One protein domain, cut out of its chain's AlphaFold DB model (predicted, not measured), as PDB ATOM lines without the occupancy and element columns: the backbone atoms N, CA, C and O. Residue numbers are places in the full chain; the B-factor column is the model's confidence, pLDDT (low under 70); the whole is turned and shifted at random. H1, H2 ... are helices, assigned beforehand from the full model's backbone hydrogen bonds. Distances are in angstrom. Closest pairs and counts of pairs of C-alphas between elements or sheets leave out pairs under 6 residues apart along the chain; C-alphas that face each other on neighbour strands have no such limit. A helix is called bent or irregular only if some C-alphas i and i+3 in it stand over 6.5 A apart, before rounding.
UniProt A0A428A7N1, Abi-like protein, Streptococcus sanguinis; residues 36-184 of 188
ATOM      1  N   GLY A  36     -49.316  50.171  17.977       84.69
ATOM      2  CA  GLY A  36     -48.580  49.817  19.194       84.69
ATOM      3  C   GLY A  36     -49.471  49.765  20.438       84.69
ATOM      4  O   GLY A  36     -49.347  48.837  21.233       84.69
ATOM      5  N   GLU A  37     -50.394  50.714  20.596       89.81
ATOM      6  CA  GLU A  37     -51.374  50.699  21.692       89.81
ATOM      7  C   GLU A  37     -52.356  49.535  21.558       89.81
ATOM      8  O   GLU A  37     -52.648  48.867  22.546       89.81
ATOM      9  N   THR A  38     -52.790  49.232  20.333       88.94
ATOM     10  CA  THR A  38     -53.645  48.074  20.044       88.94
ATOM     11  C   THR A  38     -52.951  46.767  20.432       88.94
ATOM     12  O   THR A  38     -53.551  45.913  21.078       88.94
ATOM     13  N   THR A  39     -51.661  46.626  20.112       86.38
ATOM     14  CA  THR A  39     -50.886  45.433  20.490       86.38
ATOM     15  C   THR A  39     -50.766  45.309  22.010       86.38
ATOM     16  O   THR A  39     -51.026  44.238  22.553       86.38
ATOM     17  N   LYS A  40     -50.467  46.409  22.717       88.94
ATOM     18  CA  LYS A  40     -50.427  46.422  24.189       88.94
ATOM     19  C   LYS A  40     -51.770  46.034  24.801       88.94
ATOM     20  O   LYS A  40     -51.805  45.279  25.761       88.94
ATOM     21  N   LEU A  41     -52.877  46.525  24.246       90.50
ATOM     22  CA  LEU A  41     -54.215  46.157  24.701       90.50
ATOM     23  C   LEU A  41     -54.458  44.648  24.565       90.50
ATOM     24  O   LEU A  41     -54.944  44.030  25.509       90.50
ATOM     25  N   ILE A  42     -54.078  44.058  23.427       89.31
ATOM     26  CA  ILE A  42     -54.186  42.614  23.177       89.31
ATOM     27  C   ILE A  42     -53.335  41.810  24.171       89.31
ATOM     28  O   ILE A  42     -53.803  40.806  24.702       89.31
ATOM     29  N   GLU A  43     -52.106  42.251  24.452       87.38
ATOM     30  CA  GLU A  43     -51.202  41.606  25.418       87.38
ATOM     31  C   GLU A  43     -51.740  41.628  26.854       87.38
ATOM     32  O   GLU A  43     -51.450  40.724  27.632       87.38
ATOM     33  N   GLN A  44     -52.533  42.644  27.205       90.69
ATOM     34  CA  GLN A  44     -53.150  42.790  28.527       90.69
ATOM     35  C   GLN A  44     -54.518  42.095  28.641       90.69
ATOM     36  O   GLN A  44     -55.130  42.121  29.712       90.69
ATOM     37  N   LEU A  45     -55.028  41.477  27.569       91.31
ATOM     38  CA  LEU A  45     -56.280  40.728  27.641       91.31
ATOM     39  C   LEU A  45     -56.143  39.561  28.619       91.31
ATOM     40  O   LEU A  45     -55.201  38.772  28.554       91.31
ATOM     41  N   ASN A  46     -57.144  39.399  29.486       94.69
ATOM     42  CA  ASN A  46     -57.255  38.201  30.310       94.69
ATOM     43  C   ASN A  46     -57.249  36.947  29.420       94.69
ATOM     44  O   ASN A  46     -57.913  36.917  28.381       94.69
ATOM     45  N   GLU A  47     -56.564  35.894  29.870       94.38
ATOM     46  CA  GLU A  47     -56.431  34.624  29.147       94.38
ATOM     47  C   GLU A  47     -57.757  34.073  28.614       94.38
ATOM     48  O   GLU A  47     -57.825  33.615  27.475       94.38
ATOM     49  N   LYS A  48     -58.837  34.156  29.402       96.00
ATOM     50  CA  LYS A  48     -60.173  33.721  28.977       96.00
ATOM     51  C   LYS A  48     -60.651  34.497  27.748       96.00
ATOM     52  O   LYS A  48     -61.112  33.887  26.787       96.00
ATOM     53  N   PHE A  49     -60.548  35.824  27.773       94.62
ATOM     54  CA  PHE A  49     -61.006  36.672  26.671       94.62
ATOM     55  C   PHE A  49     -60.101  36.566  25.447       94.62
ATOM     56  O   PHE A  49     -60.613  36.546  24.333       94.62
ATOM     57  N   TYR A  50     -58.787  36.420  25.635       95.12
ATOM     58  CA  TYR A  50     -57.863  36.176  24.527       95.12
ATOM     59  C   TYR A  50     -58.219  34.884  23.779       95.12
ATOM     60  O   TYR A  50     -58.314  34.888  22.555       95.12
ATOM     61  N   LYS A  51     -58.480  33.789  24.510       95.75
ATOM     62  CA  LYS A  51     -58.902  32.515  23.908       95.75
ATOM     63  C   LYS A  51     -60.202  32.663  23.126       95.75
ATOM     64  O   LYS A  51     -60.228  32.297  21.959       95.75
ATOM     65  N   LEU A  52     -61.232  33.261  23.730       95.50
ATOM     66  CA  LEU A  52     -62.513  33.501  23.055       95.50
ATOM     67  C   LEU A  52     -62.350  34.349  21.789       95.50
ATOM     68  O   LEU A  52     -62.955  34.045  20.769       95.50
ATOM     69  N   TRP A  53     -61.507  35.381  21.837       93.69
ATOM     70  CA  TRP A  53     -61.234  36.221  20.676       93.69
ATOM     71  C   TRP A  53     -60.545  35.446  19.547       93.69
ATOM     72  O   TRP A  53     -60.983  35.540  18.408       93.69
ATOM     73  N   ILE A  54     -59.514  34.649  19.845       95.44
ATOM     74  CA  ILE A  54     -58.826  33.816  18.843       95.44
ATOM     75  C   ILE A  54     -59.752  32.733  18.277       95.44
ATOM     76  O   ILE A  54     -59.705  32.457  17.079       95.44
ATOM     77  N   GLU A  55     -60.591  32.132  19.121       95.12
ATOM     78  CA  GLU A  55     -61.615  31.171  18.704       95.12
ATOM     79  C   GLU A  55     -62.586  31.793  17.702       95.12
ATOM     80  O   GLU A  55     -62.752  31.263  16.605       95.12
ATOM     81  N   GLU A  56     -63.146  32.952  18.037       93.50
ATOM     82  CA  GLU A  56     -64.073  33.660  17.161       93.50
ATOM     83  C   GLU A  56     -63.395  34.124  15.866       93.50
ATOM     84  O   GLU A  56     -63.901  33.917  14.764       93.50
ATOM     85  N   LEU A  57     -62.200  34.705  15.984       92.69
ATOM     86  CA  LEU A  57     -61.478  35.270  14.852       92.69
ATOM     87  C   LEU A  57     -61.091  34.202  13.827       92.69
ATOM     88  O   LEU A  57     -61.233  34.428  12.626       92.69
ATOM     89  N   PHE A  58     -60.607  33.043  14.283       95.19
ATOM     90  CA  PHE A  58     -60.022  32.044  13.392       95.19
ATOM     91  C   PHE A  58     -60.863  30.787  13.172       95.19
ATOM     92  O   PHE A  58     -60.828  30.229  12.076       95.19
ATOM     93  N   PHE A  59     -61.598  30.318  14.181       95.00
ATOM     94  CA  PHE A  59     -62.260  29.011  14.138       95.00
ATOM     95  C   PHE A  59     -63.733  29.112  13.764       95.00
ATOM     96  O   PHE A  59     -64.176  28.317  12.940       95.00
ATOM     97  N   SER A  60     -64.462  30.124  14.251       92.38
ATOM     98  CA  SER A  60     -65.831  30.401  13.775       92.38
ATOM     99  C   SER A  60     -65.862  30.661  12.258       92.38
ATOM    100  O   SER A  60     -66.822  30.314  11.576       92.38
ATOM    101  N   ASN A  61     -64.762  31.196  11.714       87.88
ATOM    102  CA  ASN A  61     -64.575  31.475  10.289       87.88
ATOM    103  C   ASN A  61     -63.824  30.367   9.517       87.88
ATOM    104  O   ASN A  61     -63.539  30.536   8.338       87.88
ATOM    105  N   HIS A  62     -63.510  29.230  10.153       91.69
ATOM    106  CA  HIS A  62     -62.887  28.056   9.516       91.69
ATOM    107  C   HIS A  62     -61.529  28.312   8.823       91.69
ATOM    108  O   HIS A  62     -61.145  27.582   7.908       91.69
ATOM    109  N   TYR A  63     -60.753  29.304   9.276       93.12
ATOM    110  CA  TYR A  63     -59.437  29.621   8.699       93.12
ATOM    111  C   TYR A  63     -58.342  28.601   9.058       93.12
ATOM    112  O   TYR A  63     -57.344  28.474   8.345       93.12
ATOM    113  N   TYR A  64     -58.521  27.866  10.158       94.62
ATOM    114  CA  TYR A  64     -57.652  26.764  10.572       94.62
ATOM    115  C   TYR A  64     -58.467  25.517  10.910       94.62
ATOM    116  O   TYR A  64     -59.620  25.599  11.325       94.62
ATOM    117  N   GLU A  65     -57.828  24.352  10.796       93.25
ATOM    118  CA  GLU A  65     -58.405  23.080  11.235       93.25
ATOM    119  C   GLU A  65     -58.730  23.115  12.735       93.25
ATOM    120  O   GLU A  65     -57.862  23.437  13.550       93.25
ATOM    121  N   THR A  66     -59.946  22.716  13.119       93.56
ATOM    122  CA  THR A  66     -60.405  22.696  14.522       93.56
ATOM    123  C   THR A  66     -59.484  21.890  15.444       93.56
ATOM    124  O   THR A  66     -59.277  22.264  16.596       93.56
ATOM    125  N   SER A  67     -58.862  20.822  14.931       95.12
ATOM    126  CA  SER A  67     -57.861  20.007  15.643       95.12
ATOM    127  C   SER A  67     -56.622  20.799  16.079       95.12
ATOM    128  O   SER A  67     -55.927  20.406  17.013       95.12
ATOM    129  N   MET A  68     -56.345  21.930  15.428       96.19
ATOM    130  CA  MET A  68     -55.193  22.788  15.689       96.19
ATOM    131  C   MET A  68     -55.519  23.964  16.619       96.19
ATOM    132  O   MET A  68     -54.682  24.854  16.780       96.19
ATOM    133  N   LYS A  69     -56.703  23.980  17.244       95.62
ATOM    134  CA  LYS A  69     -57.178  25.071  18.106       95.62
ATOM    135  C   LYS A  69     -56.178  25.497  19.176       95.62
ATOM    136  O   LYS A  69     -55.737  26.648  19.176       95.62
ATOM    137  N   ASP A  70     -55.746  24.573  20.024       95.38
ATOM    138  CA  ASP A  70     -54.821  24.892  21.120       95.38
ATOM    139  C   ASP A  70     -53.448  25.358  20.614       95.38
ATOM    140  O   ASP A  70     -52.808  26.234  21.206       95.38
ATOM    141  N   HIS A  71     -53.006  24.830  19.471       96.31
ATOM    142  CA  HIS A  71     -51.764  25.255  18.823       96.31
ATOM    143  C   HIS A  71     -51.855  26.693  18.303       96.31
ATOM    144  O   HIS A  71     -50.933  27.481  18.504       96.31
ATOM    145  N   VAL A  72     -52.957  27.065  17.646       97.19
ATOM    146  CA  VAL A  72     -53.168  28.436  17.148       97.19
ATOM    147  C   VAL A  72     -53.312  29.406  18.315       97.19
ATOM    148  O   VAL A  72     -52.674  30.457  18.311       97.19
ATOM    149  N   ILE A  73     -54.068  29.047  19.355       95.44
ATOM    150  CA  ILE A  73     -54.194  29.857  20.574       95.44
ATOM    151  C   ILE A  73     -52.820  30.109  21.201       95.44
ATOM    152  O   ILE A  73     -52.467  31.261  21.446       95.44
ATOM    153  N   SER A  74     -52.020  29.062  21.407       94.25
ATOM    154  CA  SER A  74     -50.693  29.196  22.023       94.25
ATOM    155  C   SER A  74     -49.689  29.945  21.140       94.25
ATOM    156  O   SER A  74     -48.865  30.699  21.656       94.25
ATOM    157  N   THR A  75     -49.764  29.791  19.816       95.88
ATOM    158  CA  THR A  75     -48.777  30.376  18.892       95.88
ATOM    159  C   THR A  75     -49.145  31.792  18.435       95.88
ATOM    160  O   THR A  75     -48.253  32.597  18.169       95.88
ATOM    161  N   SER A  76     -50.431  32.149  18.388       96.19
ATOM    162  CA  SER A  76     -50.922  33.433  17.850       96.19
ATOM    163  C   SER A  76     -50.319  34.668  18.522       96.19
ATOM    164  O   SER A  76     -50.027  35.648  17.838       96.19
ATOM    165  N   ARG A  77     -50.015  34.610  19.827       94.31
ATOM    166  CA  ARG A  77     -49.313  35.704  20.526       94.31
ATOM    167  C   ARG A  77     -47.944  35.989  19.921       94.31
ATOM    168  O   ARG A  77     -47.566  37.148  19.744       94.31
ATOM    169  N   SER A  78     -47.212  34.932  19.569       95.75
ATOM    170  CA  SER A  78     -45.916  35.062  18.898       95.75
ATOM    171  C   SER A  78     -46.063  35.677  17.504       95.75
ATOM    172  O   SER A  78     -45.208  36.447  17.093       95.75
ATOM    173  N   TRP A  79     -47.170  35.421  16.797       97.31
ATOM    174  CA  TRP A  79     -47.415  36.039  15.493       97.31
ATOM    175  C   TRP A  79     -47.701  37.535  15.603       97.31
ATOM    176  O   TRP A  79     -47.146  38.330  14.843       97.31
ATOM    177  N   ILE A  80     -48.536  37.927  16.571       94.75
ATOM    178  CA  ILE A  80     -48.911  39.328  16.807       94.75
ATOM    179  C   ILE A  80     -47.678  40.135  17.234       94.75
ATOM    180  O   ILE A  80     -47.378  41.179  16.649       94.75
ATOM    181  N   SER A  81     -46.911  39.618  18.195       94.19
ATOM    182  CA  SER A  81     -45.673  40.254  18.665       94.19
ATOM    183  C   SER A  81     -44.594  40.329  17.579       94.19
ATOM    184  O   SER A  81     -43.958  41.375  17.439       94.19
ATOM    185  N   ALA A  82     -44.414  39.279  16.767       96.19
ATOM    186  CA  ALA A  82     -43.498  39.277  15.622       96.19
ATOM    187  C   ALA A  82     -43.874  40.347  14.586       96.19
ATOM    188  O   ALA A  82     -43.018  41.093  14.107       96.19
ATOM    189  N   THR A  83     -45.169  40.462  14.285       95.25
ATOM    190  CA  THR A  83     -45.715  41.467  13.360       95.25
ATOM    191  C   THR A  83     -45.452  42.883  13.870       95.25
ATOM    192  O   THR A  83     -44.956  43.732  13.129       95.25
ATOM    193  N   CYS A  84     -45.718  43.138  15.155       93.56
ATOM    194  CA  CYS A  84     -45.442  44.433  15.774       93.56
ATOM    195  C   CYS A  84     -43.948  44.771  15.767       93.56
ATOM    196  O   CYS A  84     -43.566  45.893  15.427       93.56
ATOM    197  N   PHE A  85     -43.101  43.786  16.070       95.19
ATOM    198  CA  PHE A  85     -41.654  43.944  16.041       95.19
ATOM    199  C   PHE A  85     -41.149  44.341  14.647       95.19
ATOM    200  O   PHE A  85     -40.489  45.370  14.522       95.19
ATOM    201  N   ILE A  86     -41.507  43.602  13.590       96.12
ATOM    202  CA  ILE A  86     -41.052  43.924  12.226       96.12
ATOM    203  C   ILE A  86     -41.595  45.263  11.745       96.12
ATOM    204  O   ILE A  86     -40.850  46.033  11.143       96.12
ATOM    205  N   ARG A  87     -42.846  45.604  12.074       94.25
ATOM    206  CA  ARG A  87     -43.388  46.937  11.778       94.25
ATOM    207  C   ARG A  87     -42.521  48.036  12.393       94.25
ATOM    208  O   ARG A  87     -42.235  49.027  11.725       94.25
ATOM    209  N   ASN A  88     -42.086  47.865  13.643       92.62
ATOM    210  CA  ASN A  88     -41.215  48.829  14.316       92.62
ATOM    211  C   ASN A  88     -39.819  48.881  13.682       92.62
ATOM    212  O   ASN A  88     -39.295  49.975  13.494       92.62
ATOM    213  N   VAL A  89     -39.242  47.737  13.290       95.62
ATOM    214  CA  VAL A  89     -37.979  47.707  12.528       95.62
ATOM    215  C   VAL A  89     -38.109  48.558  11.263       95.62
ATOM    216  O   VAL A  89     -37.280  49.438  11.046       95.62
ATOM    217  N   CYS A  90     -39.179  48.384  10.480       94.56
ATOM    218  CA  CYS A  90     -39.430  49.192   9.283       94.56
ATOM    219  C   CYS A  90     -39.587  50.688   9.599       94.56
ATOM    220  O   CYS A  90     -38.995  51.523   8.920       94.56
ATOM    221  N   ALA A  91     -40.351  51.036  10.640       92.69
ATOM    222  CA  ALA A  91     -40.595  52.430  11.030       92.69
ATOM    223  C   ALA A  91     -39.323  53.166  11.488       92.69
ATOM    224  O   ALA A  91     -39.245  54.388  11.386       92.69
ATOM    225  N   HIS A  92     -38.325  52.426  11.971       93.25
ATOM    226  CA  HIS A  92     -37.018  52.949  12.361       93.25
ATOM    227  C   HIS A  92     -35.946  52.774  11.274       93.25
ATOM    228  O   HIS A  92     -34.760  52.874  11.577       93.25
ATOM    229  N   TYR A  93     -36.341  52.512  10.021       93.81
ATOM    230  CA  TYR A  93     -35.423  52.289   8.893       93.81
ATOM    231  C   TYR A  93     -34.407  51.163   9.150       93.81
ATOM    232  O   TYR A  93     -33.285  51.169   8.644       93.81
ATOM    233  N   GLY A  94     -34.802  50.181   9.961       95.12
ATOM    234  CA  GLY A  94     -33.990  49.025  10.282       95.12
ATOM    235  C   GLY A  94     -33.823  48.100   9.078       95.12
ATOM    236  O   GLY A  94     -34.716  47.927   8.248       95.12
ATOM    237  N   ARG A  95     -32.651  47.474   8.993       94.88
ATOM    238  CA  ARG A  95     -32.318  46.549   7.910       94.88
ATOM    239  C   ARG A  95     -33.087  45.232   8.060       94.88
ATOM    240  O   ARG A  95     -32.998  44.578   9.094       94.88
ATOM    241  N   LEU A  96     -33.776  44.821   6.993       95.44
ATOM    242  CA  LEU A  96     -34.460  43.522   6.919       95.44
ATOM    243  C   LEU A  96     -33.646  42.456   6.176       95.44
ATOM    244  O   LEU A  96     -33.615  41.290   6.564       95.44
ATOM    245  N   TYR A  97     -32.996  42.852   5.082       95.19
ATOM    246  CA  TYR A  97     -32.304  41.922   4.197       95.19
ATOM    247  C   TYR A  97     -31.055  41.330   4.858       95.19
ATOM    248  O   TYR A  97     -30.238  42.067   5.423       95.19
ATOM    249  N   ALA A  98     -30.881  40.010   4.743       94.94
ATOM    250  CA  ALA A  98     -29.775  39.264   5.348       94.94
ATOM    251  C   ALA A  98     -29.628  39.506   6.862       94.94
ATOM    252  O   ALA A  98     -28.516  39.648   7.368       94.94
ATOM    253  N   SER A  99     -30.754  39.620   7.574       94.75
ATOM    254  CA  SER A  99     -30.799  39.875   9.015       94.75
ATOM    255  C   SER A  99     -31.579  38.781   9.741       94.75
ATOM    256  O   SER A  99     -32.606  38.307   9.255       94.75
ATOM    257  N   ASN A 100     -31.081  38.404  10.919       96.19
ATOM    258  CA  ASN A 100     -31.785  37.556  11.875       96.19
ATOM    259  C   ASN A 100     -32.267  38.407  13.049       96.19
ATOM    260  O   ASN A 100     -31.538  39.258  13.559       96.19
ATOM    261  N   PHE A 101     -33.475  38.126  13.516       96.62
ATOM    262  CA  PHE A 101     -34.142  38.858  14.579       96.62
ATOM    263  C   PHE A 101     -34.266  37.981  15.827       96.62
ATOM    264  O   PHE A 101     -34.851  36.898  15.796       96.62
ATOM    265  N   ASN A 102     -33.706  38.455  16.942       94.00
ATOM    266  CA  ASN A 102     -33.677  37.719  18.211       94.00
ATOM    267  C   ASN A 102     -34.825  38.085  19.171       94.00
ATOM    268  O   ASN A 102     -34.919  37.485  20.239       94.00
ATOM    269  N   ALA A 103     -35.683  39.044  18.814       93.56
ATOM    270  CA  ALA A 103     -36.798  39.513  19.637       93.56
ATOM    271  C   ALA A 103     -38.137  39.181  18.973       93.56
ATOM    272  O   ALA A 103     -38.242  39.287  17.759       93.56
ATOM    273  N   SER A 104     -39.152  38.814  19.760       94.44
ATOM    274  CA  SER A 104     -40.486  38.444  19.253       94.44
ATOM    275  C   SER A 104     -40.450  37.345  18.185       94.44
ATOM    276  O   SER A 104     -41.120  37.431  17.159       94.44
ATOM    277  N   VAL A 105     -39.642  36.310  18.425       97.19
ATOM    278  CA  VAL A 105     -39.435  35.212  17.478       97.19
ATOM    279  C   VAL A 105     -40.744  34.424  17.290       97.19
ATOM    280  O   VAL A 105     -41.249  33.860  18.267       97.19
ATOM    281  N   PRO A 106     -41.302  34.345  16.067       97.62
ATOM    282  CA  PRO A 106     -42.567  33.663  15.834       97.62
ATOM    283  C   PRO A 106     -42.431  32.138  15.930       97.62
ATOM    284  O   PRO A 106     -41.435  31.535  15.518       97.62
ATOM    285  N   GLY A 107     -43.477  31.487  16.433       97.38
ATOM    286  CA  GLY A 107     -43.649  30.045  16.295       97.38
ATOM    287  C   GLY A 107     -44.251  29.682  14.936       97.38
ATOM    288  O   GLY A 107     -45.027  30.438  14.352       97.38
ATOM    289  N   PHE A 108     -43.932  28.495  14.421       97.56
ATOM    290  CA  PHE A 108     -44.543  28.009  13.186       97.56
ATOM    291  C   PHE A 108     -45.901  27.341  13.436       97.56
ATOM    292  O   PHE A 108     -46.090  26.613  14.411       97.56
ATOM    293  N   TYR A 109     -46.840  27.522  12.506       97.06
ATOM    294  CA  TYR A 109     -48.045  26.692  12.440       97.06
ATOM    295  C   TYR A 109     -47.664  25.260  12.037       97.06
ATOM    296  O   TYR A 109     -47.060  25.065  10.981       97.06
ATOM    297  N   SER A 110     -47.989  24.262  12.866       96.25
ATOM    298  CA  SER A 110     -47.450  22.898  12.736       96.25
ATOM    299  C   SER A 110     -47.700  22.234  11.368       96.25
ATOM    300  O   SER A 110     -46.735  21.714  10.796       96.25
ATOM    301  N   PRO A 111     -48.908  22.294  10.768       95.50
ATOM    302  CA  PRO A 111     -49.134  21.769   9.418       95.50
ATOM    303  C   PRO A 111     -48.264  22.435   8.345       95.50
ATOM    304  O   PRO A 111     -47.724  21.754   7.469       95.50
ATOM    305  N   THR A 112     -48.067  23.754   8.426       95.75
ATOM    306  CA  THR A 112     -47.159  24.477   7.522       95.75
ATOM    307  C   THR A 112     -45.707  24.079   7.773       95.75
ATOM    308  O   THR A 112     -44.976  23.804   6.824       95.75
ATOM    309  N   PHE A 113     -45.290  23.979   9.038       97.00
ATOM    310  CA  PHE A 113     -43.926  23.607   9.406       97.00
ATOM    311  C   PHE A 113     -43.530  22.224   8.888       97.00
ATOM    312  O   PHE A 113     -42.421  22.060   8.394       97.00
ATOM    313  N   ARG A 114     -44.439  21.242   8.929       96.75
ATOM    314  CA  ARG A 114     -44.180  19.898   8.390       96.75
ATOM    315  C   ARG A 114     -43.754  19.948   6.919       96.75
ATOM    316  O   ARG A 114     -42.750  19.344   6.557       96.75
ATOM    317  N   LYS A 115     -44.453  20.745   6.107       96.75
ATOM    318  CA  LYS A 115     -44.129  20.965   4.688       96.75
ATOM    319  C   LYS A 115     -42.843  21.778   4.501       96.75
ATOM    320  O   LYS A 115     -42.113  21.567   3.537       96.75
ATOM    321  N   LEU A 116     -42.558  22.725   5.392       96.94
ATOM    322  CA  LEU A 116     -41.308  23.493   5.364       96.94
ATOM    323  C   LEU A 116     -40.097  22.608   5.703       96.94
ATOM    324  O   LEU A 116     -39.047  22.742   5.077       96.94
ATOM    325  N   LYS A 117     -40.254  21.658   6.632       96.19
ATOM    326  CA  LYS A 117     -39.200  20.719   7.035       96.19
ATOM    327  C   LYS A 117     -38.711  19.857   5.873       96.19
ATOM    328  O   LYS A 117     -37.509  19.685   5.709       96.19
ATOM    329  N   GLU A 118     -39.620  19.409   5.010       95.50
ATOM    330  CA  GLU A 118     -39.298  18.698   3.757       95.50
ATOM    331  C   GLU A 118     -38.437  19.528   2.785       95.50
ATOM    332  O   GLU A 118     -37.877  18.991   1.836       95.50
ATOM    333  N   ARG A 119     -38.338  20.845   3.003       94.81
ATOM    334  CA  ARG A 119     -37.602  21.810   2.172       94.81
ATOM    335  C   ARG A 119     -36.392  22.408   2.896       94.81
ATOM    336  O   ARG A 119     -35.910  23.463   2.500       94.81
ATOM    337  N   GLY A 120     -35.928  21.759   3.967       91.69
ATOM    338  CA  GLY A 120     -34.718  22.150   4.700       91.69
ATOM    339  C   GLY A 120     -34.919  23.217   5.780       91.69
ATOM    340  O   GLY A 120     -33.942  23.723   6.329       91.69
ATOM    341  N   LYS A 121     -36.163  23.582   6.123       94.94
ATOM    342  CA  LYS A 121     -36.416  24.471   7.269       94.94
ATOM    343  C   LYS A 121     -36.428  23.707   8.585       94.94
ATOM    344  O   LYS A 121     -37.206  22.776   8.779       94.94
ATOM    345  N   GLU A 122     -35.627  24.175   9.530       94.81
ATOM    346  CA  GLU A 122     -35.594  23.660  10.892       94.81
ATOM    347  C   GLU A 122     -36.406  24.545  11.837       94.81
ATOM    348  O   GLU A 122     -36.716  25.698  11.537       94.81
ATOM    349  N   LYS A 123     -36.739  24.015  13.019       91.56
ATOM    350  CA  LYS A 123     -37.496  24.758  14.039       91.56
ATOM    351  C   LYS A 123     -36.728  25.996  14.532       91.56
ATOM    352  O   LYS A 123     -37.346  26.976  14.926       91.56
ATOM    353  N   THR A 124     -35.400  25.939  14.486       93.00
ATOM    354  CA  THR A 124     -34.452  27.009  14.837       93.00
ATOM    355  C   THR A 124     -34.351  28.101  13.768       93.00
ATOM    356  O   THR A 124     -33.898  29.204  14.066       93.00
ATOM    357  N   HIS A 125     -34.808  27.841  12.536       94.50
ATOM    358  CA  HIS A 125     -34.811  28.794  11.419       94.50
ATOM    359  C   HIS A 125     -36.046  29.711  11.446       94.50
ATOM    360  O   HIS A 125     -36.667  29.960  10.413       94.50
ATOM    361  N   ASN A 126     -36.439  30.169  12.640       96.50
ATOM    362  CA  ASN A 126     -37.598  31.038  12.867       96.50
ATOM    363  C   ASN A 126     -37.222  32.494  13.187       96.50
ATOM    364  O   ASN A 126     -38.074  33.280  13.590       96.50
ATOM    365  N   LYS A 127     -35.947  32.853  13.006       97.75
ATOM    366  CA  LYS A 127     -35.412  34.198  13.260       97.75
ATOM    367  C   LYS A 127     -35.222  35.034  11.995       97.75
ATOM    368  O   LYS A 127     -34.938  36.221  12.105       97.75
ATOM    369  N   ASP A 128     -35.353  34.436  10.821       97.06
ATOM    370  CA  ASP A 128     -35.209  35.125   9.538       97.06
ATOM    371  C   ASP A 128     -36.499  35.816   9.091       97.06
ATOM    372  O   ASP A 128     -37.592  35.504   9.558       97.06
ATOM    373  N   LEU A 129     -36.373  36.755   8.151       97.44
ATOM    374  CA  LEU A 129     -37.499  37.534   7.638       97.44
ATOM    375  C   LEU A 129     -38.625  36.654   7.072       97.44
ATOM    376  O   LEU A 129     -39.791  36.994   7.263       97.44
ATOM    377  N   PHE A 130     -38.319  35.517   6.436       98.00
ATOM    378  CA  PHE A 130     -39.338  34.577   5.960       98.00
ATOM    379  C   PHE A 130     -40.250  34.092   7.096       98.00
ATOM    380  O   PHE A 130     -41.472  34.093   6.942       98.00
ATOM    381  N   ALA A 131     -39.692  33.734   8.255       98.06
ATOM    382  CA  ALA A 131     -40.489  33.316   9.407       98.06
ATOM    383  C   ALA A 131     -41.417  34.429   9.927       98.06
ATOM    384  O   ALA A 131     -42.564  34.154  10.287       98.06
ATOM    385  N   TYR A 132     -40.963  35.684   9.912       98.31
ATOM    386  CA  TYR A 132     -41.801  36.823  10.298       98.31
ATOM    387  C   TYR A 132     -42.869  37.143   9.250       98.31
ATOM    388  O   TYR A 132     -44.014  37.385   9.618       98.31
ATOM    389  N   MET A 133     -42.548  37.084   7.954       98.19
ATOM    390  CA  MET A 133     -43.550  37.226   6.890       98.19
ATOM    391  C   MET A 133     -44.617  36.135   6.987       98.19
ATOM    392  O   MET A 133     -45.803  36.412   6.817       98.19
ATOM    393  N   LEU A 134     -44.222  34.907   7.330       98.19
ATOM    394  CA  LEU A 134     -45.165  33.819   7.551       98.19
ATOM    395  C   LEU A 134     -46.082  34.107   8.746       98.19
ATOM    396  O   LEU A 134     -47.280  33.863   8.652       98.19
ATOM    397  N   ALA A 135     -45.551  34.657   9.839       98.00
ATOM    398  CA  ALA A 135     -46.341  35.069  10.997       98.00
ATOM    399  C   ALA A 135     -47.353  36.177  10.661       98.00
ATOM    400  O   ALA A 135     -48.517  36.066  11.044       98.00
ATOM    401  N   ILE A 136     -46.938  37.189   9.891       97.69
ATOM    402  CA  ILE A 136     -47.830  38.243   9.384       97.69
ATOM    403  C   ILE A 136     -48.947  37.608   8.553       97.69
ATOM    404  O   ILE A 136     -50.125  37.828   8.830       97.69
ATOM    405  N   LYS A 137     -48.594  36.732   7.604       97.75
ATOM    406  CA  LYS A 137     -49.561  35.996   6.786       97.75
ATOM    407  C   LYS A 137     -50.578  35.228   7.632       97.75
ATOM    408  O   LYS A 137     -51.752  35.233   7.286       97.75
ATOM    409  N   GLN A 138     -50.162  34.581   8.727       96.56
ATOM    410  CA  GLN A 138     -51.076  33.829   9.605       96.56
ATOM    411  C   GLN A 138     -52.114  34.708  10.316       96.56
ATOM    412  O   GLN A 138     -53.158  34.193  10.710       96.56
ATOM    413  N   ILE A 139     -51.842  36.004  10.479       94.88
ATOM    414  CA  ILE A 139     -52.822  36.979  10.971       94.88
ATOM    415  C   ILE A 139     -53.686  37.465   9.812       94.88
ATOM    416  O   ILE A 139     -54.903  37.499   9.931       94.88
ATOM    417  N   LEU A 140     -53.068  37.800   8.678       96.06
ATOM    418  CA  LEU A 140     -53.774  38.402   7.550       96.06
ATOM    419  C   LEU A 140     -54.864  37.512   6.954       96.06
ATOM    420  O   LEU A 140     -55.786  38.065   6.374       96.06
ATOM    421  N   ILE A 141     -54.814  36.185   7.134       95.06
ATOM    422  CA  ILE A 141     -55.852  35.278   6.611       95.06
ATOM    423  C   ILE A 141     -57.269  35.579   7.115       95.06
ATOM    424  O   ILE A 141     -58.218  35.141   6.477       95.06
ATOM    425  N   CYS A 142     -57.425  36.254   8.262       92.62
ATOM    426  CA  CYS A 142     -58.746  36.582   8.800       92.62
ATOM    427  C   CYS A 142     -59.314  37.906   8.273       92.62
ATOM    428  O   CYS A 142     -60.374  38.346   8.723       92.62
ATOM    429  N   HIS A 143     -58.613  38.555   7.340       93.56
ATOM    430  CA  HIS A 143     -59.053  39.797   6.726       93.56
ATOM    431  C   HIS A 143     -59.838  39.557   5.429       93.56
ATOM    432  O   HIS A 143     -60.053  38.442   4.970       93.56
ATOM    433  N   ASN A 144     -60.344  40.647   4.853       93.62
ATOM    434  CA  ASN A 144     -61.114  40.598   3.618       93.62
ATOM    435  C   ASN A 144     -60.221  40.392   2.377       93.62
ATOM    436  O   ASN A 144     -58.999  40.560   2.405       93.62
ATOM    437  N   SER A 145     -60.865  40.110   1.242       94.75
ATOM    438  CA  SER A 145     -60.183  39.822  -0.023       94.75
ATOM    439  C   SER A 145     -59.332  40.974  -0.574       94.75
ATOM    440  O   SER A 145     -58.397  40.708  -1.328       94.75
ATOM    441  N   ASN A 146     -59.595  42.236  -0.201       96.81
ATOM    442  CA  ASN A 146     -58.720  43.352  -0.580       96.81
ATOM    443  C   ASN A 146     -57.355  43.212   0.099       96.81
ATOM    444  O   ASN A 146     -56.336  43.238  -0.581       96.81
ATOM    445  N   VAL A 147     -57.342  42.964   1.412       96.69
ATOM    446  CA  VAL A 147     -56.102  42.760   2.177       96.69
ATOM    447  C   VAL A 147     -55.340  41.535   1.666       96.69
ATOM    448  O   VAL A 147     -54.120  41.578   1.520       96.69
ATOM    449  N   HIS A 148     -56.046  40.453   1.325       97.50
ATOM    450  CA  HIS A 148     -55.414  39.270   0.735       97.50
ATOM    451  C   HIS A 148     -54.764  39.575  -0.625       97.50
ATOM    452  O   HIS A 148     -53.653  39.114  -0.886       97.50
ATOM    453  N   ARG A 149     -55.420  40.373  -1.482       97.94
ATOM    454  CA  ARG A 149     -54.852  40.815  -2.767       97.94
ATOM    455  C   ARG A 149     -53.631  41.707  -2.585       97.94
ATOM    456  O   ARG A 149     -52.643  41.501  -3.284       97.94
ATOM    457  N   GLU A 150     -53.680  42.661  -1.661       97.94
ATOM    458  CA  GLU A 150     -52.544  43.537  -1.350       97.94
ATOM    459  C   GLU A 150     -51.339  42.728  -0.866       97.94
ATOM    460  O   GLU A 150     -50.233  42.896  -1.377       97.94
ATOM    461  N   TRP A 151     -51.561  41.785   0.056       98.12
ATOM    462  CA  TRP A 151     -50.511  40.891   0.531       98.12
ATOM    463  C   TRP A 151     -49.930  40.033  -0.594       98.12
ATOM    464  O   TRP A 151     -48.714  39.954  -0.741       98.12
ATOM    465  N   ASN A 152     -50.777  39.413  -1.417       98.38
ATOM    466  CA  ASN A 152     -50.299  38.595  -2.527       98.38
ATOM    467  C   ASN A 152     -49.504  39.433  -3.536       98.38
ATOM    468  O   ASN A 152     -48.426  39.009  -3.925       98.38
ATOM    469  N   THR A 153     -49.971  40.638  -3.878       98.38
ATOM    470  CA  THR A 153     -49.242  41.578  -4.752       98.38
ATOM    471  C   THR A 153     -47.874  41.922  -4.164       98.38
ATOM    472  O   THR A 153     -46.867  41.852  -4.855       98.38
ATOM    473  N   PHE A 154     -47.803  42.188  -2.858       97.69
ATOM    474  CA  PHE A 154     -46.533  42.412  -2.167       97.69
ATOM    475  C   PHE A 154     -45.576  41.207  -2.258       97.69
ATOM    476  O   PHE A 154     -44.368  41.387  -2.415       97.69
ATOM    477  N   ILE A 155     -46.092  39.976  -2.175       98.00
ATOM    478  CA  ILE A 155     -45.285  38.759  -2.347       98.00
ATOM    479  C   ILE A 155     -44.796  38.602  -3.798       98.00
ATOM    480  O   ILE A 155     -43.641  38.219  -3.996       98.00
ATOM    481  N   GLU A 156     -45.627  38.926  -4.793       97.44
ATOM    482  CA  GLU A 156     -45.230  38.968  -6.210       97.44
ATOM    483  C   GLU A 156     -44.103  39.986  -6.447       97.44
ATOM    484  O   GLU A 156     -43.082  39.652  -7.047       97.44
ATOM    485  N   ASP A 157     -44.218  41.192  -5.884       96.31
ATOM    486  CA  ASP A 157     -43.190  42.234  -5.991       96.31
ATOM    487  C   ASP A 157     -41.843  41.792  -5.387       96.31
ATOM    488  O   ASP A 157     -40.771  42.195  -5.847       96.31
ATOM    489  N   ILE A 158     -41.865  40.977  -4.325       95.00
ATOM    490  CA  ILE A 158     -40.650  40.393  -3.737       95.00
ATOM    491  C   ILE A 158     -40.020  39.374  -4.693       95.00
ATOM    492  O   ILE A 158     -38.804  39.398  -4.888       95.00
ATOM    493  N   GLU A 159     -40.819  38.488  -5.290       95.31
ATOM    494  CA  GLU A 159     -40.321  37.506  -6.259       95.31
ATOM    495  C   GLU A 159     -39.726  38.188  -7.496       95.31
ATOM    496  O   GLU A 159     -38.641  37.820  -7.962       95.31
ATOM    497  N   GLU A 160     -40.384  39.238  -7.987       95.25
ATOM    498  CA  GLU A 160     -39.885  40.031  -9.102       95.25
ATOM    499  C   GLU A 160     -38.522  40.662  -8.770       95.25
ATOM    500  O   GLU A 160     -37.604  40.635  -9.594       95.25
ATOM    501  N   LYS A 161     -38.339  41.160  -7.538       93.31
ATOM    502  CA  LYS A 161     -37.050  41.701  -7.070       93.31
ATOM    503  C   LYS A 161     -35.946  40.651  -7.025       93.31
ATOM    504  O   LYS A 161     -34.818  40.992  -7.369       93.31
ATOM    505  N   PHE A 162     -36.234  39.409  -6.634       93.19
ATOM    506  CA  PHE A 162     -35.242  38.326  -6.704       93.19
ATOM    507  C   PHE A 162     -34.893  37.968  -8.147       93.19
ATOM    508  O   PHE A 162     -33.738  37.694  -8.450       93.19
ATOM    509  N   THR A 163     -35.871  38.014  -9.050       91.38
ATOM    510  CA  THR A 163     -35.664  37.663 -10.460       91.38
ATOM    511  C   THR A 163     -34.870  38.736 -11.210       91.38
ATOM    512  O   THR A 163     -34.030  38.422 -12.049       91.38
ATOM    513  N   LYS A 164     -35.124  40.018 -10.921       93.50
ATOM    514  CA  LYS A 164     -34.485  41.158 -11.602       93.50
ATOM    515  C   LYS A 164     -33.130  41.554 -11.017       93.50
ATOM    516  O   LYS A 164     -32.397  42.310 -11.651       93.50
ATOM    517  N   SER A 165     -32.821  41.127  -9.796       90.25
ATOM    518  CA  SER A 165     -31.639  41.579  -9.068       90.25
ATOM    519  C   SER A 165     -30.577  40.496  -8.969       90.25
ATOM    520  O   SER A 165     -30.825  39.421  -8.439       90.25
ATOM    521  N   ASN A 166     -29.347  40.833  -9.348       89.31
ATOM    522  CA  ASN A 166     -28.197  39.937  -9.191       89.31
ATOM    523  C   ASN A 166     -27.580  39.989  -7.780       89.31
ATOM    524  O   ASN A 166     -26.595  39.305  -7.521       89.31
ATOM    525  N   ILE A 167     -28.104  40.836  -6.884       90.44
ATOM    526  CA  ILE A 167     -27.552  41.054  -5.532       90.44
ATOM    527  C   ILE A 167     -28.509  40.635  -4.408       90.44
ATOM    528  O   ILE A 167     -28.102  40.562  -3.244       90.44
ATOM    529  N   ILE A 168     -29.785  40.405  -4.729       91.12
ATOM    530  CA  ILE A 168     -30.794  39.995  -3.755       91.12
ATOM    531  C   ILE A 168     -31.040  38.495  -3.923       91.12
ATOM    532  O   ILE A 168     -31.536  38.052  -4.949       91.12
ATOM    533  N   GLU A 169     -30.738  37.727  -2.882       92.00
ATOM    534  CA  GLU A 169     -30.892  36.276  -2.851       92.00
ATOM    535  C   GLU A 169     -31.992  35.872  -1.861       92.00
ATOM    536  O   GLU A 169     -32.018  36.322  -0.709       92.00
ATOM    537  N   GLU A 170     -32.866  34.956  -2.275       94.12
ATOM    538  CA  GLU A 170     -33.962  34.447  -1.443       94.12
ATOM    539  C   GLU A 170     -33.457  33.735  -0.170       94.12
ATOM    540  O   GLU A 170     -34.022  33.877   0.920       94.12
ATOM    541  N   THR A 171     -32.326  33.034  -0.264       93.81
ATOM    542  CA  THR A 171     -31.723  32.287   0.852       93.81
ATOM    543  C   THR A 171     -31.268  33.210   1.984       93.81
ATOM    544  O   THR A 171     -31.327  32.827   3.154       93.81
ATOM    545  N   LYS A 172     -30.887  34.457   1.672       95.19
ATOM    546  CA  LYS A 172     -30.434  35.453   2.658       95.19
ATOM    547  C   LYS A 172     -31.554  35.928   3.571       95.19
ATOM    548  O   LYS A 172     -31.271  36.399   4.666       95.19
ATOM    549  N   ILE A 173     -32.810  35.802   3.153       95.50
ATOM    550  CA  ILE A 173     -33.966  36.110   4.001       95.50
ATOM    551  C   ILE A 173     -34.642  34.854   4.560       95.50
ATOM    552  O   ILE A 173     -35.714  34.940   5.157       95.50
ATOM    553  N   GLY A 174     -34.004  33.693   4.390       96.12
ATOM    554  CA  GLY A 174     -34.478  32.418   4.904       96.12
ATOM    555  C   GLY A 174     -35.597  31.787   4.080       96.12
ATOM    556  O   GLY A 174     -36.315  30.946   4.615       96.12
ATOM    557  N   CYS A 175     -35.776  32.154   2.812       96.56
ATOM    558  CA  CYS A 175     -36.745  31.480   1.953       96.56
ATOM    559  C   CYS A 175     -36.305  30.033   1.651       96.56
ATOM    560  O   CYS A 175     -35.184  29.824   1.186       96.56
ATOM    561  N   PRO A 176     -37.152  29.017   1.903       95.81
ATOM    562  CA  PRO A 176     -36.912  27.659   1.418       95.81
ATOM    563  C   PRO A 176     -37.268  27.512  -0.069       95.81
ATOM    564  O   PRO A 176     -37.869  28.394  -0.677       95.81
ATOM    565  N   LYS A 177     -37.004  26.333  -0.642       93.00
ATOM    566  CA  LYS A 177     -37.488  25.997  -1.989       93.00
ATOM    567  C   LYS A 177     -39.014  26.165  -2.096       93.00
ATOM    568  O   LYS A 177     -39.752  25.714  -1.219       93.00
ATOM    569  N   ASP A 178     -39.484  26.768  -3.186       93.50
ATOM    570  CA  ASP A 178     -40.890  27.130  -3.423       93.50
ATOM    571  C   ASP A 178     -41.505  28.012  -2.310       93.50
ATOM    572  O   ASP A 178     -42.690  27.873  -1.996       93.50
ATOM    573  N   TRP A 179     -40.719  28.875  -1.656       95.94
ATOM    574  CA  TRP A 179     -41.149  29.680  -0.502       95.94
ATOM    575  C   TRP A 179     -42.470  30.434  -0.727       95.94
ATOM    576  O   TRP A 179     -43.303  30.500   0.180       95.94
ATOM    577  N   LYS A 180     -42.687  30.952  -1.939       96.31
ATOM    578  CA  LYS A 180     -43.831  31.790  -2.306       96.31
ATOM    579  C   LYS A 180     -45.175  31.153  -1.960       96.31
ATOM    580  O   LYS A 180     -46.031  31.793  -1.354       96.31
ATOM    581  N   LYS A 181     -45.344  29.854  -2.230       96.00
ATOM    582  CA  LYS A 181     -46.607  29.135  -1.963       96.00
ATOM    583  C   LYS A 181     -46.977  29.058  -0.481       96.00
ATOM    584  O   LYS A 181     -48.117  28.745  -0.153       96.00
ATOM    585  N   PHE A 182     -46.011  29.274   0.412       97.06
ATOM    586  CA  PHE A 182     -46.245  29.314   1.854       97.06
ATOM    587  C   PHE A 182     -46.699  30.692   2.334       97.06
ATOM    588  O   PHE A 182     -47.324  30.776   3.392       97.06
ATOM    589  N   LEU A 183     -46.388  31.745   1.572       97.69
ATOM    590  CA  LEU A 183     -46.747  33.122   1.891       97.69
ATOM    591  C   LEU A 183     -48.000  33.594   1.154       97.69
ATOM    592  O   LEU A 183     -48.673  34.467   1.676       97.69
ATOM    593  N   LEU A 184     -48.375  33.026   0.008       97.56
ATOM    594  CA  LEU A 184     -49.633  33.398  -0.647       97.56
ATOM    595  C   LEU A 184     -50.866  33.012   0.193       97.56
ATOM    596  O   LEU A 184     -50.927  31.934   0.795       97.56
TER     597      LEU A 184
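This is residues 36 to 184 of the 188 residues of the protein "Abi-like protein" of Streptococcus sanguinis (UniProt A0A428A7N1). Short H5 lies in the middle, crossed on one side by long, kinked H3, while H6 folds back along its other side. H1 and H2 pack on H3 away from H5, and little H8 packs on both H5 and H6. The printed part has 149 residues with eight named helices, H1 to H8 in order, and no named strand: all helix. It is compact, with a radius of gyration of the C-alphas of 15.6 A and spans of 50 by 34 by 33 A.

H1, residues 36 to 43, begins at C-alpha 36 (-48.580, 49.817, 19.194). H2 is residues 47 to 59, 17.1 A long. H3, residues 66 to 91, is 35.9 A long, with a kink of 54 degrees near residue 73; it is irregular, C-alphas 67 and 70 being 7.9 A apart. H4 is residues 110 to 117, H5 129 to 140 and H6 145 to 164, 28.2 A long. H7 is residues 170 to 173; H8, 180 to 183, ends at C-alpha 183 (-46.747, 33.122, 1.891).

H3 and H5 are the hubs, touching three helices each. Residues 76 to 86 of H3 touch H5 at a steep tilt of 62 degrees, closest at C-alphas 79 and 135, 4.7 A. H1 touches H3 at C-alphas 36 and 84, 7.1 A; H2 touches it at 54 and 73, 6.3 A, about perpendicular at 84 degrees. The hairpin H5 and H6 only just touch, with 3 pairs of C-alphas within 8 A, the closest 140 and 148, 7.1 A. H8 touches H5 at C-alphas 134 and 183, 5.9 A. H4 and H7 are close to H3 and H5 respectively but not clearly touching: C-alphas 71 and 110 are 7.8 A apart, 129 and 173 5.3 A. Every O i to N i+4 pair is within hydrogen-bond range in H1, H2, H5 and H6, against 18 of 22 in H3 and 3 of 4 in H4; H7 and H8 are too short for such a pair.

The C-alphas of Lys 48 and Asn 166, the two farthest apart, are 50.2 A apart. The printed part has no cut; the links H3 to H4 and H4 to H5 are long. Mean pLDDT of the printed part is 94.8, and no printed residue is under 70.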